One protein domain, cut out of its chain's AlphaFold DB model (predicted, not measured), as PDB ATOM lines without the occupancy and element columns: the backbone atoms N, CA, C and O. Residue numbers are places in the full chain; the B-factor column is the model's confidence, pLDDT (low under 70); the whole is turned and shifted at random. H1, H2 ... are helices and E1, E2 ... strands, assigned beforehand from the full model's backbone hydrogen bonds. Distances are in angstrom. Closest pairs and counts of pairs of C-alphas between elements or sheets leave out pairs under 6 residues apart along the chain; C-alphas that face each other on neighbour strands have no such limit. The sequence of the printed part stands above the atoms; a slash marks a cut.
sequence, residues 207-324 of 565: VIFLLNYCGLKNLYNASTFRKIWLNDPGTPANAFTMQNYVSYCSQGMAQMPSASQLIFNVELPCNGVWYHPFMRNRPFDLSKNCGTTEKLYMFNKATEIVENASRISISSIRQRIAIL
ATOM      1  N   VAL A 207     -14.393 -25.157 -16.104       96.56
ATOM      2  CA  VAL A 207     -14.288 -25.113 -14.640       96.56
ATOM      3  C   VAL A 207     -14.901 -23.824 -14.130       96.56
ATOM      4  O   VAL A 207     -14.487 -22.737 -14.521       96.56
ATOM      5  N   ILE A 208     -15.877 -23.940 -13.243       97.19
ATOM      6  CA  ILE A 208     -16.601 -22.819 -12.664       97.19
ATOM      7  C   ILE A 208     -16.286 -22.746 -11.172       97.19
ATOM      8  O   ILE A 208     -16.549 -23.681 -10.415       97.19
ATOM      9  N   PHE A 209     -15.747 -21.610 -10.742       97.88
ATOM     10  CA  PHE A 209     -15.453 -21.297  -9.352       97.88
ATOM     11  C   PHE A 209     -16.524 -20.359  -8.797       97.88
ATOM     12  O   PHE A 209     -16.607 -19.198  -9.189       97.88
ATOM     13  N   LEU A 210     -17.329 -20.838  -7.853       97.44
ATOM     14  CA  LEU A 210     -18.234 -20.018  -7.052       97.44
ATOM     15  C   LEU A 210     -17.435 -19.486  -5.855       97.44
ATOM     16  O   LEU A 210     -17.258 -20.182  -4.851       97.44
ATOM     17  N   LEU A 211     -16.873 -18.286  -6.004       97.38
ATOM     18  CA  LEU A 211     -15.955 -17.689  -5.035       97.38
ATOM     19  C   LEU A 211     -16.694 -17.131  -3.813       97.38
ATOM     20  O   LEU A 211     -17.631 -16.357  -3.942       97.38
ATOM     21  N   ASN A 212     -16.237 -17.464  -2.617       96.75
ATOM     22  CA  ASN A 212     -16.686 -16.888  -1.354       96.75
ATOM     23  C   ASN A 212     -15.470 -16.279  -0.662       96.75
ATOM     24  O   ASN A 212     -14.416 -16.909  -0.624       96.75
ATOM     25  N   TYR A 213     -15.572 -15.064  -0.138       96.50
ATOM     26  CA  TYR A 213     -14.470 -14.418   0.578       96.50
ATOM     27  C   TYR A 213     -14.975 -13.288   1.453       96.50
ATOM     28  O   TYR A 213     -16.009 -12.692   1.185       96.50
ATOM     29  N   CYS A 214     -14.241 -12.968   2.516       95.88
ATOM     30  CA  CYS A 214     -14.611 -11.886   3.434       95.88
ATOM     31  C   CYS A 214     -16.016 -11.965   4.012       95.88
ATOM     32  O   CYS A 214     -16.667 -10.949   4.228       95.88
ATOM     33  N   GLY A 215     -16.489 -13.188   4.258       94.75
ATOM     34  CA  GLY A 215     -17.857 -13.429   4.707       94.75
ATOM     35  C   GLY A 215     -18.911 -13.207   3.617       94.75
ATOM     36  O   GLY A 215     -20.068 -13.564   3.831       94.75
ATOM     37  N   LEU A 216     -18.526 -12.692   2.445       94.81
ATOM     38  CA  LEU A 216     -19.369 -12.611   1.265       94.81
ATOM     39  C   LEU A 216     -19.465 -13.997   0.638       94.81
ATOM     40  O   LEU A 216     -18.458 -14.628   0.304       94.81
ATOM     41  N   LYS A 217     -20.699 -14.465   0.478       95.94
ATOM     42  CA  LYS A 217     -21.006 -15.760  -0.119       95.94
ATOM     43  C   LYS A 217     -21.748 -15.559  -1.424       95.94
ATOM     44  O   LYS A 217     -22.599 -14.676  -1.533       95.94
ATOM     45  N   ASN A 218     -21.452 -16.406  -2.399       94.56
ATOM     46  CA  ASN A 218     -22.288 -16.551  -3.573       94.56
ATOM     47  C   ASN A 218     -23.721 -16.895  -3.160       94.56
ATOM     48  O   ASN A 218     -23.944 -17.696  -2.249       94.56
ATOM     49  N   LEU A 219     -24.693 -16.298  -3.857       94.38
ATOM     50  CA  LEU A 219     -26.106 -16.633  -3.660       94.38
ATOM     51  C   LEU A 219     -26.394 -18.099  -3.986       94.38
ATOM     52  O   LEU A 219     -27.295 -18.711  -3.414       94.38
ATOM     53  N   TYR A 220     -25.631 -18.649  -4.927       94.94
ATOM     54  CA  TYR A 220     -25.776 -20.013  -5.388       94.94
ATOM     55  C   TYR A 220     -24.679 -20.890  -4.794       94.94
ATOM     56  O   TYR A 220     -23.520 -20.491  -4.693       94.94
ATOM     57  N   ASN A 221     -25.043 -22.118  -4.444       95.62
ATOM     58  CA  ASN A 221     -24.079 -23.187  -4.233       95.62
ATOM     59  C   ASN A 221     -23.964 -24.007  -5.526       95.62
ATOM     60  O   ASN A 221     -24.792 -23.873  -6.424       95.62
ATOM     61  N   ALA A 222     -22.976 -24.894  -5.616       94.88
ATOM     62  CA  ALA A 222     -22.788 -25.746  -6.794       94.88
ATOM     63  C   ALA A 222     -24.067 -26.468  -7.280       94.88
ATOM     64  O   ALA A 222     -24.285 -26.566  -8.484       94.88
ATOM     65  N   SER A 223     -24.934 -26.937  -6.372       94.19
ATOM     66  CA  SER A 223     -26.178 -27.630  -6.735       94.19
ATOM     67  C   SER A 223     -27.237 -26.677  -7.293       94.19
ATOM     68  O   SER A 223     -27.831 -26.975  -8.326       94.19
ATOM     69  N   THR A 224     -27.463 -25.522  -6.659       93.75
ATOM     70  CA  THR A 224     -28.445 -24.540  -7.146       93.75
ATOM     71  C   THR A 224     -27.959 -23.824  -8.401       93.75
ATOM     72  O   THR A 224     -28.752 -23.595  -9.309       93.75
ATOM     73  N   PHE A 225     -26.658 -23.547  -8.502       95.69
ATOM     74  CA  PHE A 225     -26.043 -22.965  -9.693       95.69
ATOM     75  C   PHE A 225     -26.145 -23.903 -10.896       95.69
ATOM     76  O   PHE A 225     -26.457 -23.460 -11.998       95.69
ATOM     77  N   ARG A 226     -25.950 -25.214 -10.686       95.44
ATOM     78  CA  ARG A 226     -26.055 -26.220 -11.750       95.44
ATOM     79  C   ARG A 226     -27.407 -26.174 -12.464       95.44
ATOM     80  O   ARG A 226     -27.410 -26.310 -13.674       95.44
ATOM     81  N   LYS A 227     -28.508 -25.900 -11.759       92.62
ATOM     82  CA  LYS A 227     -29.854 -25.799 -12.360       92.62
ATOM     83  C   LYS A 227     -30.043 -24.591 -13.283       92.62
ATOM     84  O   LYS A 227     -30.924 -24.599 -14.130       92.62
ATOM     85  N   ILE A 228     -29.254 -23.538 -13.082       93.00
ATOM     86  CA  ILE A 228     -29.278 -22.322 -13.909       93.00
ATOM     87  C   ILE A 228     -28.269 -22.458 -15.055       93.00
ATOM     88  O   ILE A 228     -28.451 -21.920 -16.142       93.00
ATOM     89  N   TRP A 229     -27.184 -23.194 -14.822       95.56
ATOM     90  CA  TRP A 229     -26.101 -23.341 -15.785       95.56
ATOM     91  C   TRP A 229     -26.337 -24.483 -16.785       95.56
ATOM     92  O   TRP A 229     -26.049 -24.336 -17.970       95.56
ATOM     93  N   LEU A 230     -26.869 -25.614 -16.323       96.56
ATOM     94  CA  LEU A 230     -26.996 -26.866 -17.069       96.56
ATOM     95  C   LEU A 230     -28.457 -27.303 -17.158       96.56
ATOM     96  O   LEU A 230     -29.277 -26.951 -16.314       96.56
ATOM     97  N   ASN A 231     -28.751 -28.125 -18.160       95.44
ATOM     98  CA  ASN A 231     -30.040 -28.790 -18.286       95.44
ATOM     99  C   ASN A 231     -30.105 -30.002 -17.348       95.44
ATOM    100  O   ASN A 231     -29.230 -30.873 -17.383       95.44
ATOM    101  N   ASP A 232     -31.168 -30.079 -16.553       93.00
ATOM    102  CA  ASP A 232     -31.569 -31.293 -15.848       93.00
ATOM    103  C   ASP A 232     -32.394 -32.193 -16.795       93.00
ATOM    104  O   ASP A 232     -32.904 -31.731 -17.825       93.00
ATOM    105  N   PRO A 233     -32.562 -33.493 -16.482       92.12
ATOM    106  CA  PRO A 233     -33.508 -34.338 -17.202       92.12
ATOM    107  C   PRO A 233     -34.905 -33.698 -17.219       92.12
ATOM    108  O   PRO A 233     -35.499 -33.462 -16.169       92.12
ATOM    109  N   GLY A 234     -35.422 -33.406 -18.416       92.38
ATOM    110  CA  GLY A 234     -36.722 -32.752 -18.604       92.38
ATOM    111  C   GLY A 234     -36.683 -31.224 -18.701       92.38
ATOM    112  O   GLY A 234     -37.738 -30.613 -18.863       92.38
ATOM    113  N   THR A 235     -35.509 -30.585 -18.647       94.00
ATOM    114  CA  THR A 235     -35.391 -29.156 -18.975       94.00
ATOM    115  C   THR A 235     -35.817 -28.922 -20.432       94.00
ATOM    116  O   THR A 235     -35.249 -29.548 -21.331       94.00
ATOM    117  N   PRO A 236     -36.805 -28.045 -20.701       93.75
ATOM    118  CA  PRO A 236     -37.263 -27.803 -22.063       93.75
ATOM    119  C   PRO A 236     -36.205 -27.036 -22.869       93.75
ATOM    120  O   PRO A 236     -35.394 -26.289 -22.315       93.75
ATOM    121  N   ALA A 237     -36.225 -27.190 -24.195       89.81
ATOM    122  CA  ALA A 237     -35.244 -26.568 -25.091       89.81
ATOM    123  C   ALA A 237     -35.252 -25.025 -25.048       89.81
ATOM    124  O   ALA A 237     -34.250 -24.396 -25.368       89.81
ATOM    125  N   ASN A 238     -36.363 -24.414 -24.622       90.06
ATOM    126  CA  ASN A 238     -36.505 -22.966 -24.450       90.06
ATOM    127  C   ASN A 238     -36.170 -22.472 -23.029       90.06
ATOM    128  O   ASN A 238     -36.360 -21.292 -22.739       90.06
ATOM    129  N   ALA A 239     -35.708 -23.341 -22.123       92.94
ATOM    130  CA  ALA A 239     -35.281 -22.905 -20.799       92.94
ATOM    131  C   ALA A 239     -34.031 -22.022 -20.890       92.94
ATOM    132  O   ALA A 239     -33.117 -22.298 -21.670       92.94
ATOM    133  N   PHE A 240     -33.960 -21.007 -20.031       91.19
ATOM    134  CA  PHE A 240     -32.837 -20.073 -19.945       91.19
ATOM    135  C   PHE A 240     -31.647 -20.664 -19.176       91.19
ATOM    136  O   PHE A 240     -31.274 -20.169 -18.113       91.19
ATOM    137  N   THR A 241     -31.064 -21.739 -19.698       95.38
ATOM    138  CA  THR A 241     -29.811 -22.305 -19.181       95.38
ATOM    139  C   THR A 241     -28.629 -21.872 -20.041       95.38
ATOM    140  O   THR A 241     -28.774 -21.625 -21.241       95.38
ATOM    141  N   MET A 242     -27.430 -21.816 -19.453       94.06
ATOM    142  CA  MET A 242     -26.210 -21.541 -20.227       94.06
ATOM    143  C   MET A 242     -25.971 -22.618 -21.297       94.06
ATOM    144  O   MET A 242     -25.559 -22.309 -22.411       94.06
ATOM    145  N   GLN A 243     -26.292 -23.878 -20.990       94.31
ATOM    146  CA  GLN A 243     -26.216 -24.979 -21.948       94.31
ATOM    147  C   GLN A 243     -27.121 -24.757 -23.176       94.31
ATOM    148  O   GLN A 243     -26.654 -24.924 -24.304       94.31
ATOM    149  N   ASN A 244     -28.381 -24.346 -22.977       94.38
ATOM    150  CA  ASN A 244     -29.286 -24.017 -24.084       94.38
ATOM    151  C   ASN A 244     -28.813 -22.781 -24.845       94.38
ATOM    152  O   ASN A 244     -28.834 -22.791 -26.070       94.38
ATOM    153  N   TYR A 245     -28.338 -21.750 -24.142       94.50
ATOM    154  CA  TYR A 245     -27.801 -20.540 -24.763       94.50
ATOM    155  C   TYR A 245     -26.633 -20.851 -25.707       94.50
ATOM    156  O   TYR A 245     -26.654 -20.455 -26.870       94.50
ATOM    157  N   VAL A 246     -25.643 -21.626 -25.248       92.94
ATOM    158  CA  VAL A 246     -24.488 -21.999 -26.076       92.94
ATOM    159  C   VAL A 246     -24.905 -22.874 -27.253       92.94
ATOM    160  O   VAL A 246     -24.457 -22.629 -28.373       92.94
ATOM    161  N   SER A 247     -25.804 -23.837 -27.042       92.19
ATOM    162  CA  SER A 247     -26.344 -24.646 -28.139       92.19
ATOM    163  C   SER A 247     -27.111 -23.791 -29.153       92.19
ATOM    164  O   SER A 247     -26.955 -23.988 -30.351       92.19
ATOM    165  N   TYR A 248     -27.918 -22.831 -28.703       92.06
ATOM    166  CA  TYR A 248     -28.721 -21.969 -29.570       92.06
ATOM    167  C   TYR A 248     -27.844 -21.015 -30.390       92.06
ATOM    168  O   TYR A 248     -27.906 -21.019 -31.617       92.06
ATOM    169  N   CYS A 249     -26.962 -20.255 -29.733       91.06
ATOM    170  CA  CYS A 249     -26.090 -19.283 -30.397       91.06
ATOM    171  C   CYS A 249     -25.081 -19.934 -31.350       91.06
ATOM    172  O   CYS A 249     -24.646 -19.297 -32.305       91.06
ATOM    173  N   SER A 250     -24.720 -21.196 -31.112       91.19
ATOM    174  CA  SER A 250     -23.855 -21.967 -32.010       91.19
ATOM    175  C   SER A 250     -24.614 -22.788 -33.054       91.19
ATOM    176  O   SER A 250     -23.975 -23.506 -33.817       91.19
ATOM    177  N   GLN A 251     -25.951 -22.735 -33.086       91.75
ATOM    178  CA  GLN A 251     -26.784 -23.587 -33.949       91.75
ATOM    179  C   GLN A 251     -26.481 -25.091 -33.777       91.75
ATOM    180  O   GLN A 251     -26.441 -25.861 -34.733       91.75
ATOM    181  N   GLY A 252     -26.212 -25.513 -32.541       89.50
ATOM    182  CA  GLY A 252     -25.867 -26.887 -32.174       89.50
ATOM    183  C   GLY A 252     -24.405 -27.267 -32.423       89.50
ATOM    184  O   GLY A 252     -24.002 -28.370 -32.049       89.50
ATOM    185  N   MET A 253     -23.597 -26.367 -32.997       89.75
ATOM    186  CA  MET A 253     -22.177 -26.612 -33.270       89.75
ATOM    187  C   MET A 253     -21.318 -26.613 -32.009       89.75
ATOM    188  O   MET A 253     -20.215 -27.140 -32.046       89.75
ATOM    189  N   ALA A 254     -21.786 -26.042 -30.902       92.69
ATOM    190  CA  ALA A 254     -21.106 -26.072 -29.618       92.69
ATOM    191  C   ALA A 254     -22.032 -26.661 -28.551       92.69
ATOM    192  O   ALA A 254     -23.164 -26.210 -28.373       92.69
ATOM    193  N   GLN A 255     -21.543 -27.659 -27.818       93.00
ATOM    194  CA  GLN A 255     -22.302 -28.311 -26.754       93.00
ATOM    195  C   GLN A 255     -21.502 -28.337 -25.452       93.00
ATOM    196  O   GLN A 255     -20.300 -28.612 -25.432       93.00
ATOM    197  N   MET A 256     -22.202 -28.056 -24.351       94.62
ATOM    198  CA  MET A 256     -21.683 -28.080 -22.983       94.62
ATOM    199  C   MET A 256     -22.348 -29.222 -22.205       94.62
ATOM    200  O   MET A 256     -23.308 -28.978 -21.468       94.62
ATOM    201  N   PRO A 257     -21.909 -30.480 -22.379       94.00
ATOM    202  CA  PRO A 257     -22.525 -31.594 -21.676       94.00
ATOM    203  C   PRO A 257     -22.336 -31.441 -20.165       94.00
ATOM    204  O   PRO A 257     -21.270 -31.066 -19.688       94.00
ATOM    205  N   SER A 258     -23.352 -31.774 -19.371       93.19
ATOM    206  CA  SER A 258     -23.307 -31.546 -17.919       93.19
ATOM    207  C   SER A 258     -22.153 -32.275 -17.206       93.19
ATOM    208  O   SER A 258     -21.668 -31.819 -16.168       93.19
ATOM    209  N   ALA A 259     -21.671 -33.378 -17.790       93.56
ATOM    210  CA  ALA A 259     -20.523 -34.146 -17.316       93.56
ATOM    211  C   ALA A 259     -19.167 -33.438 -17.517       93.56
ATOM    212  O   ALA A 259     -18.223 -33.733 -16.787       93.56
ATOM    213  N   SER A 260     -19.050 -32.498 -18.461       94.06
ATOM    214  CA  SER A 260     -17.812 -31.743 -18.719       94.06
ATOM    215  C   SER A 260     -17.736 -30.420 -17.945       94.06
ATOM    216  O   SER A 260     -16.812 -29.632 -18.140       94.06
ATOM    217  N   GLN A 261     -18.708 -30.162 -17.068       95.88
ATOM    218  CA  GLN A 261     -18.900 -28.880 -16.397       95.88
ATOM    219  C   GLN A 261     -18.622 -29.041 -14.900       95.88
ATOM    220  O   GLN A 261     -19.453 -29.531 -14.123       95.88
ATOM    221  N   LEU A 262     -17.409 -28.657 -14.497       95.94
ATOM    222  CA  LEU A 262     -16.903 -28.822 -13.136       95.94
ATOM    223  C   LEU A 262     -17.205 -27.563 -12.319       95.94
ATOM    224  O   LEU A 262     -16.625 -26.515 -12.572       95.94
ATOM    225  N   ILE A 263     -18.104 -27.654 -11.337       97.00
ATOM    226  CA  ILE A 263     -18.550 -26.505 -10.533       97.00
ATOM    227  C   ILE A 263     -18.081 -26.686  -9.088       97.00
ATOM    228  O   ILE A 263     -18.438 -27.674  -8.439       97.00
ATOM    229  N   PHE A 264     -17.321 -25.724  -8.566       97.25
ATOM    230  CA  PHE A 264     -16.739 -25.771  -7.224       97.25
ATOM    231  C   PHE A 264     -17.117 -24.542  -6.403       97.25
ATOM    232  O   PHE A 264     -17.017 -23.419  -6.885       97.25
ATOM    233  N   ASN A 265     -17.478 -24.741  -5.133       97.38
ATOM    234  CA  ASN A 265     -17.526 -23.647  -4.158       97.38
ATOM    235  C   ASN A 265     -16.122 -23.450  -3.578       97.38
ATOM    236  O   ASN A 265     -15.556 -24.398  -3.029       97.38
ATOM    237  N   VAL A 266     -15.574 -22.241  -3.673       97.50
ATOM    238  CA  VAL A 266     -14.199 -21.945  -3.253       97.50
ATOM    239  C   VAL A 266     -14.205 -20.820  -2.229       97.50
ATOM    240  O   VAL A 266     -14.633 -19.713  -2.534       97.50
ATOM    241  N   GLU A 267     -13.692 -21.086  -1.031       97.44
ATOM    242  CA  GLU A 267     -13.483 -20.063  -0.003       97.44
ATOM    243  C   GLU A 267     -12.069 -19.475  -0.140       97.44
ATOM    244  O   GLU A 267     -11.082 -20.204  -0.028       97.44
ATOM    245  N   LEU A 268     -11.961 -18.167  -0.364       97.00
ATOM    246  CA  LEU A 268     -10.699 -17.435  -0.441       97.00
ATOM    247  C   LEU A 268     -10.492 -16.576   0.819       97.00
ATOM    248  O   LEU A 268     -11.457 -16.037   1.374       97.00
ATOM    249  N   PRO A 269      -9.242 -16.404   1.286       96.94
ATOM    250  CA  PRO A 269      -8.950 -15.498   2.393       96.94
ATOM    251  C   PRO A 269      -9.122 -14.036   1.960       96.94
ATOM    252  O   PRO A 269      -8.928 -13.700   0.793       96.94
ATOM    253  N   CYS A 270      -9.436 -13.156   2.913       96.12
ATOM    254  CA  CYS A 270      -9.618 -11.731   2.629       96.12
ATOM    255  C   CYS A 270      -8.365 -11.022   2.166       96.12
ATOM    256  O   CYS A 270      -8.405 -10.225   1.240       96.12
ATOM    257  N   ASN A 271      -7.269 -11.247   2.868       96.88
ATOM    258  CA  ASN A 271      -6.036 -10.522   2.674       96.88
ATOM    259  C   ASN A 271      -4.864 -11.475   2.865       96.88
ATOM    260  O   ASN A 271      -5.005 -12.584   3.389       96.88
ATOM    261  N   GLY A 272      -3.708 -11.048   2.382       96.00
ATOM    262  CA  GLY A 272      -2.493 -11.832   2.478       96.00
ATOM    263  C   GLY A 272      -1.438 -11.349   1.505       96.00
ATOM    264  O   GLY A 272      -1.520 -10.253   0.954       96.00
ATOM    265  N   VAL A 273      -0.434 -12.193   1.302       95.00
ATOM    266  CA  VAL A 273       0.635 -11.962   0.337       95.00
ATOM    267  C   VAL A 273       0.566 -13.066  -0.699       95.00
ATOM    268  O   VAL A 273       0.603 -14.248  -0.365       95.00
ATOM    269  N   TRP A 274       0.445 -12.674  -1.959       93.62
ATOM    270  CA  TRP A 274       0.457 -13.592  -3.078       93.62
ATOM    271  C   TRP A 274       1.861 -13.663  -3.677       93.62
ATOM    272  O   TRP A 274       2.435 -12.645  -4.075       93.62
ATOM    273  N   TYR A 275       2.408 -14.877  -3.738       92.19
ATOM    274  CA  TYR A 275       3.653 -15.153  -4.440       92.19
ATOM    275  C   TYR A 275       3.340 -15.497  -5.895       92.19
ATOM    276  O   TYR A 275       2.853 -16.586  -6.199       92.19
ATOM    277  N   HIS A 276       3.620 -14.559  -6.797       86.94
ATOM    278  CA  HIS A 276       3.602 -14.813  -8.232       86.94
ATOM    279  C   HIS A 276       5.041 -14.846  -8.761       86.94
ATOM    280  O   HIS A 276       5.786 -13.905  -8.461       86.94
ATOM    281  N   PRO A 277       5.426 -15.838  -9.593       86.12
ATOM    282  CA  PRO A 277       6.798 -15.979 -10.090       86.12
ATOM    283  C   PRO A 277       7.362 -14.696 -10.713       86.12
ATOM    284  O   PRO A 277       8.532 -14.376 -10.537       86.12
ATOM    285  N   PHE A 278       6.507 -13.919 -11.386       87.62
ATOM    286  CA  PHE A 278       6.917 -12.707 -12.100       87.62
ATOM    287  C   PHE A 278       6.673 -11.401 -11.337       87.62
ATOM    288  O   PHE A 278       7.332 -10.403 -11.613       87.62
ATOM    289  N   MET A 279       5.732 -11.365 -10.384       79.69
ATOM    290  CA  MET A 279       5.316 -10.096  -9.753       79.69
ATOM    291  C   MET A 279       5.868  -9.874  -8.343       79.69
ATOM    292  O   MET A 279       5.578  -8.831  -7.749       79.69
ATOM    293  N   ARG A 280       6.712 -10.799  -7.851       88.06
ATOM    294  CA  ARG A 280       7.199 -10.865  -6.462       88.06
ATOM    295  C   ARG A 280       6.028 -10.932  -5.470       88.06
ATOM    296  O   ARG A 280       4.865 -11.012  -5.859       88.06
ATOM    297  N   ASN A 281       6.343 -10.930  -4.178       92.38
ATOM    298  CA  ASN A 281       5.356 -10.868  -3.103       92.38
ATOM    299  C   ASN A 281       4.498  -9.606  -3.237       92.38
ATOM    300  O   ASN A 281       4.969  -8.504  -2.949       92.38
ATOM    301  N   ARG A 282       3.245  -9.761  -3.670       92.00
ATOM    302  CA  ARG A 282       2.275  -8.665  -3.730       92.00
ATOM    303  C   ARG A 282       1.250  -8.843  -2.615       92.00
ATOM    304  O   ARG A 282       0.614  -9.897  -2.562       92.00
ATOM    305  N   PRO A 283       1.083  -7.857  -1.719       94.88
ATOM    306  CA  PRO A 283      -0.043  -7.884  -0.805       94.88
ATOM    307  C   PRO A 283      -1.338  -7.777  -1.616       94.88
ATOM    308  O   PRO A 283      -1.393  -7.043  -2.603       94.88
ATOM    309  N   PHE A 284      -2.361  -8.512  -1.200       94.94
ATOM    310  CA  PHE A 284      -3.716  -8.401  -1.727       94.94
ATOM    311  C   PHE A 284      -4.682  -8.166  -0.562       94.94
ATOM    312  O   PHE A 284      -4.457  -8.649   0.552       94.94
ATOM    313  N   ASP A 285      -5.764  -7.434  -0.818       95.62
ATOM    314  CA  ASP A 285      -6.843  -7.222   0.150       95.62
ATOM    315  C   ASP A 285      -8.190  -7.197  -0.584       95.62
ATOM    316  O   ASP A 285      -8.645  -6.147  -1.025       95.62
ATOM    317  N   LEU A 286      -8.832  -8.364  -0.704       94.50
ATOM    318  CA  LEU A 286     -10.124  -8.562  -1.371       94.50
ATOM    319  C   LEU A 286     -11.281  -7.814  -0.692       94.50
ATOM    320  O   LEU A 286     -12.364  -7.717  -1.266       94.50
ATOM    321  N   SER A 287     -11.085  -7.319   0.537       93.50
ATOM    322  CA  SER A 287     -12.099  -6.527   1.246       93.50
ATOM    323  C   SER A 287     -12.100  -5.055   0.834       93.50
ATOM    324  O   SER A 287     -13.109  -4.375   1.005       93.50
ATOM    325  N   LYS A 288     -10.980  -4.563   0.291       91.25
ATOM    326  CA  LYS A 288     -10.781  -3.143  -0.039       91.25
ATOM    327  C   LYS A 288     -10.499  -2.912  -1.513       91.25
ATOM    328  O   LYS A 288     -10.952  -1.921  -2.074       91.25
ATOM    329  N   ASN A 289      -9.731  -3.812  -2.115       90.69
ATOM    330  CA  ASN A 289      -9.182  -3.671  -3.447       90.69
ATOM    331  C   ASN A 289      -9.687  -4.787  -4.351       90.69
ATOM    332  O   ASN A 289      -9.905  -5.922  -3.936       90.69
ATOM    333  N   CYS A 290      -9.834  -4.437  -5.619       88.62
ATOM    334  CA  CYS A 290     -10.361  -5.312  -6.657       88.62
ATOM    335  C   CYS A 290      -9.630  -5.088  -7.985       88.62
ATOM    336  O   CYS A 290     -10.205  -5.218  -9.069       88.62
ATOM    337  N   GLY A 291      -8.360  -4.695  -7.889       88.94
ATOM    338  CA  GLY A 291      -7.510  -4.433  -9.036       88.94
ATOM    339  C   GLY A 291      -7.060  -5.724  -9.711       88.94
ATOM    340  O   GLY A 291      -7.398  -6.834  -9.303       88.94
ATOM    341  N   THR A 292      -6.260  -5.587 -10.764       87.19
ATOM    342  CA  THR A 292      -5.731  -6.723 -11.535       87.19
ATOM    343  C   THR A 292      -5.017  -7.755 -10.655       87.19
ATOM    344  O   THR A 292      -5.155  -8.953 -10.891       87.19
ATOM    345  N   THR A 293      -4.307  -7.309  -9.611       89.00
ATOM    346  CA  THR A 293      -3.624  -8.188  -8.647       89.00
ATOM    347  C   THR A 293      -4.608  -9.087  -7.907       89.00
ATOM    348  O   THR A 293      -4.415 -10.299  -7.878       89.00
ATOM    349  N   GLU A 294      -5.678  -8.523  -7.343       93.12
ATOM    350  CA  GLU A 294      -6.694  -9.282  -6.616       93.12
ATOM    351  C   GLU A 294      -7.435 -10.256  -7.531       93.12
ATOM    352  O   GLU A 294      -7.643 -11.406  -7.154       93.12
ATOM    353  N   LYS A 295      -7.766  -9.839  -8.758       91.19
ATOM    354  CA  LYS A 295      -8.427 -10.706  -9.749       91.19
ATOM    355  C   LYS A 295      -7.572 -11.921 -10.099       91.19
ATOM    356  O   LYS A 295      -8.048 -13.056 -10.071       91.19
ATOM    357  N   LEU A 296      -6.295 -11.684 -10.395       91.25
ATOM    358  CA  LEU A 296      -5.360 -12.743 -10.748       91.25
ATOM    359  C   LEU A 296      -5.071 -13.660  -9.550       91.25
ATOM    360  O   LEU A 296      -4.988 -14.877  -9.713       91.25
ATOM    361  N   TYR A 297      -4.997 -13.095  -8.341       94.56
ATOM    362  CA  TYR A 297      -4.914 -13.867  -7.104       94.56
ATOM    363  C   TYR A 297      -6.132 -14.778  -6.916       94.56
ATOM    364  O   TYR A 297      -5.952 -15.976  -6.707       94.56
ATOM    365  N   MET A 298      -7.357 -14.243  -7.023       94.88
ATOM    366  CA  MET A 298      -8.591 -15.017  -6.847       94.88
ATOM    367  C   MET A 298      -8.606 -16.246  -7.756       94.88
ATOM    368  O   MET A 298      -8.878 -17.354  -7.300       94.88
ATOM    369  N   PHE A 299      -8.267 -16.058  -9.029       93.69
ATOM    370  CA  PHE A 299      -8.313 -17.119 -10.024       93.69
ATOM    371  C   PHE A 299      -7.232 -18.189  -9.810       93.69
ATOM    372  O   PHE A 299      -7.522 -19.388  -9.824       93.69
ATOM    373  N   ASN A 300      -5.990 -17.768  -9.553       93.81
ATOM    374  CA  ASN A 300      -4.885 -18.694  -9.305       93.81
ATOM    375  C   ASN A 300      -5.080 -19.459  -7.997       93.81
ATOM    376  O   ASN A 300      -4.890 -20.673  -7.959       93.81
ATOM    377  N   LYS A 301      -5.527 -18.776  -6.937       95.75
ATOM    378  CA  LYS A 301      -5.767 -19.423  -5.649       95.75
ATOM    379  C   LYS A 301      -6.960 -20.371  -5.697       95.75
ATOM    380  O   LYS A 301      -6.898 -21.440  -5.098       95.75
ATOM    381  N   ALA A 302      -8.020 -20.023  -6.429       96.75
ATOM    382  CA  ALA A 302      -9.145 -20.927  -6.641       96.75
ATOM    383  C   ALA A 302      -8.732 -22.189  -7.403       96.75
ATOM    384  O   ALA A 302      -9.117 -23.288  -7.006       96.75
ATOM    385  N   THR A 303      -7.893 -22.035  -8.431       95.44
ATOM    386  CA  THR A 303      -7.309 -23.162  -9.167       95.44
ATOM    387  C   THR A 303      -6.513 -24.066  -8.222       95.44
ATOM    388  O   THR A 303      -6.813 -25.250  -8.121       95.44
ATOM    389  N   GLU A 304      -5.587 -23.496  -7.443       95.06
ATOM    390  CA  GLU A 304      -4.757 -24.229  -6.475       95.06
ATOM    391  C   GLU A 304      -5.605 -24.992  -5.438       95.06
ATOM    392  O   GLU A 304      -5.359 -26.166  -5.166       95.06
ATOM    393  N   ILE A 305      -6.632 -24.348  -4.866       95.88
ATOM    394  CA  ILE A 305      -7.530 -24.978  -3.887       95.88
ATOM    395  C   ILE A 305      -8.272 -26.161  -4.515       95.88
ATOM    396  O   ILE A 305      -8.366 -27.220  -3.893       95.88
ATOM    397  N   VAL A 306      -8.800 -25.994  -5.730       96.00
ATOM    398  CA  VAL A 306      -9.551 -27.046  -6.423       96.00
ATOM    399  C   VAL A 306      -8.648 -28.211  -6.815       96.00
ATOM    400  O   VAL A 306      -9.028 -29.356  -6.571       96.00
ATOM    401  N   GLU A 307      -7.459 -27.961  -7.363       95.81
ATOM    402  CA  GLU A 307      -6.504 -29.018  -7.727       95.81
ATOM    403  C   GLU A 307      -6.074 -29.820  -6.496       95.81
ATOM    404  O   GLU A 307      -6.141 -31.051  -6.500       95.81
ATOM    405  N   ASN A 308      -5.748 -29.132  -5.398       95.44
ATOM    406  CA  ASN A 308      -5.354 -29.779  -4.149       95.44
ATOM    407  C   ASN A 308      -6.491 -30.600  -3.524       95.44
ATOM    408  O   ASN A 308      -6.259 -31.700  -3.021       95.44
ATOM    409  N   ALA A 309      -7.722 -30.082  -3.542       94.19
ATOM    410  CA  ALA A 309      -8.858 -30.742  -2.908       94.19
ATOM    411  C   ALA A 309      -9.432 -31.895  -3.749       94.19
ATOM    412  O   ALA A 309      -9.791 -32.932  -3.196       94.19
ATOM    413  N   SER A 310      -9.523 -31.727  -5.071       93.50
ATOM    414  CA  SER A 310     -10.109 -32.729  -5.974       93.50
ATOM    415  C   SER A 310      -9.105 -33.769  -6.467       93.50
ATOM    416  O   SER A 310      -9.518 -34.832  -6.923       93.50
ATOM    417  N   ARG A 311      -7.796 -33.479  -6.383       94.38
ATOM    418  CA  ARG A 311      -6.716 -34.254  -7.023       94.38
ATOM    419  C   ARG A 311      -6.865 -34.375  -8.544       94.38
ATOM    420  O   ARG A 311      -6.266 -35.257  -9.154       94.38
ATOM    421  N   ILE A 312      -7.664 -33.505  -9.158       90.25
ATOM    422  CA  ILE A 312      -7.832 -33.417 -10.605       90.25
ATOM    423  C   ILE A 312      -7.009 -32.226 -11.078       90.25
ATOM    424  O   ILE A 312      -7.213 -31.108 -10.610       90.25
ATOM    425  N   SER A 313      -6.097 -32.461 -12.021       93.00
ATOM    426  CA  SER A 313      -5.407 -31.377 -12.719       93.00
ATOM    427  C   SER A 313      -6.400 -30.671 -13.636       93.00
ATOM    428  O   SER A 313      -6.869 -31.261 -14.609       93.00
ATOM    429  N   ILE A 314      -6.715 -29.412 -13.336       93.81
ATOM    430  CA  ILE A 314      -7.590 -28.572 -14.170       93.81
ATOM    431  C   ILE A 314      -6.788 -27.610 -15.053       93.81
ATOM    432  O   ILE A 314      -7.362 -26.863 -15.846       93.81
ATOM    433  N   SER A 315      -5.457 -27.661 -14.959       89.19
ATOM    434  CA  SER A 315      -4.524 -26.887 -15.777       89.19
ATOM    435  C   SER A 315      -4.752 -27.011 -17.294       89.19
ATOM    436  O   SER A 315      -4.570 -26.026 -18.009       89.19
ATOM    437  N   SER A 316      -5.213 -28.166 -17.788       88.50
ATOM    438  CA  SER A 316      -5.485 -28.399 -19.215       88.50
ATOM    439  C   SER A 316      -6.825 -27.842 -19.703       88.50
ATOM    440  O   SER A 316      -7.023 -27.707 -20.908       88.50
ATOM    441  N   ILE A 317      -7.747 -27.493 -18.800       91.06
ATOM    442  CA  ILE A 317      -9.052 -26.939 -19.168       91.06
ATOM    443  C   ILE A 317      -8.887 -25.437 -19.405       91.06
ATOM    444  O   ILE A 317      -8.504 -24.697 -18.488       91.06
ATOM    445  N   ARG A 318      -9.167 -24.980 -20.635       87.56
ATOM    446  CA  ARG A 318      -8.981 -23.572 -21.021       87.56
ATOM    447  C   ARG A 318     -10.100 -22.686 -20.501       87.56
ATOM    448  O   ARG A 318      -9.832 -21.601 -19.990       87.56
ATOM    449  N   GLN A 319     -11.348 -23.143 -20.595       92.56
ATOM    450  CA  GLN A 319     -12.483 -22.357 -20.128       92.56
ATOM    451  C   GLN A 319     -12.606 -22.438 -18.607       92.56
ATOM    452  O   GLN A 319     -12.958 -23.467 -18.027       92.56
ATOM    453  N   ARG A 320     -12.332 -21.319 -17.948       94.06
ATOM    454  CA  ARG A 320     -12.378 -21.197 -16.495       94.06
ATOM    455  C   ARG A 320     -13.116 -19.924 -16.126       94.06
ATOM    456  O   ARG A 320     -12.786 -18.846 -16.612       94.06
ATOM    457  N   ILE A 321     -14.124 -20.059 -15.283       94.81
ATOM    458  CA  ILE A 321     -15.107 -19.017 -15.006       94.81
ATOM    459  C   ILE A 321     -15.136 -18.799 -13.501       94.81
ATOM    460  O   ILE A 321     -15.279 -19.751 -12.742       94.81
ATOM    461  N   ALA A 322     -15.005 -17.555 -13.054       95.56
ATOM    462  CA  ALA A 322     -15.157 -17.193 -11.650       95.56
ATOM    463  C   ALA A 322     -16.457 -16.407 -11.467       95.56
ATOM    464  O   ALA A 322     -16.644 -15.362 -12.085       95.56
ATOM    465  N   ILE A 323     -17.343 -16.909 -10.610       95.00
ATOM    466  CA  ILE A 323     -18.591 -16.254 -10.225       95.00
ATOM    467  C   ILE A 323     -18.388 -15.628  -8.852       95.00
ATOM    468  O   ILE A 323     -18.003 -16.301  -7.889       95.00
ATOM    469  N   LEU A 324     -18.632 -14.328  -8.767       94.12
ATOM    470  CA  LEU A 324     -18.423 -13.544  -7.560       94.12
ATOM    471  C   LEU A 324     -19.711 -13.411  -6.736       94.12
ATOM    472  O   LEU A 324     -20.798 -13.379  -7.316       94.12
TER     473      LEU A 324
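This is residues 207 to 324 of the 565 residues of an uncharacterized protein of Volvox carteri f. nagariensis (UniProt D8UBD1). A small twisted sheet of three parallel strands, E2, E1 and E5, is the core; the long helix H3 crosses one face and the short H1 covers part of the other. The hairpin E3 and E4 lies at one end of the elongated whole, near the beginning of H3, and H2 with the loop 230 to 241 lies at the other. The printed part has 118 residues, of mixed class, in the order E1 H1 H2 E2 E3 E4 H3 E5. It is only just loose, close to compact, with a radius of gyration of the C-alphas of 16.3 A and spans of 48 by 29 by 26 A.

Inner strand E1, residues 207 to 213, is parallel to edge strands E2, 261 to 268, at 20 degrees and E5, 319 to 323, at 26 degrees. N 210 and O 264 are 2.8 A apart, N 209 and O 321 2.8 A, within hydrogen-bond range. The sheet is twisted, its C-alphas up to 4.5 A off the plane. H3, residues 292 to 310, is on it at a height of 7.5 A, over E2 and E1 and only just not over E5, with 2 C-alphas there; it runs across the strands, at 70 degrees to E1 on the local plane. Its closest C-alphas with E2 are Ala 302 and Val 266, 6.2 A. H1, residues 222 to 229, is on the opposite face over E2, height 9.4 A, slantwise at 53 degrees on the local plane; Ala 222 and Ile 263 have the closest C-alphas, 5.7 A. H2, residues 242 to 249, is not on the sheet; it only just touches H1, with 3 pairs of C-alphas within 8 A, the closest Trp 229 and Met 242, 4.8 A. E1, H1, H2 and E2 form a strand-helix-strand unit, two parallel strands joined through helices, with a right-handed crossover. E3, residues 271 to 276, and E4, 280 to 285, are an antiparallel hairpin at 153 degrees, with N 274 and O 282 2.8 A apart. The closest C-alphas of E4 and H3 are Phe 284 and Glu 294, 5.8 A. In H2 and H3 every O i to N i+4 pair is within hydrogen-bond range; in H1 2 of 4 are, and 4 of 5 O i to N i+3 pairs.

E1 begins at C-alpha 207 (-14.288, -25.113, -14.640). H3 is 27.0 A long, E2 21.3 A and E1 18.6 A. E5 ends at C-alpha 323 (-18.591, -16.254, -10.225).

The C-alphas of Gly 234 and Arg 280 are the two farthest apart, 50.6 A. The printed part has no cut; the links H1 to H2 and H2 to E2 are long. Mean pLDDT of the printed part is 93.6, and no printed residue is under 70.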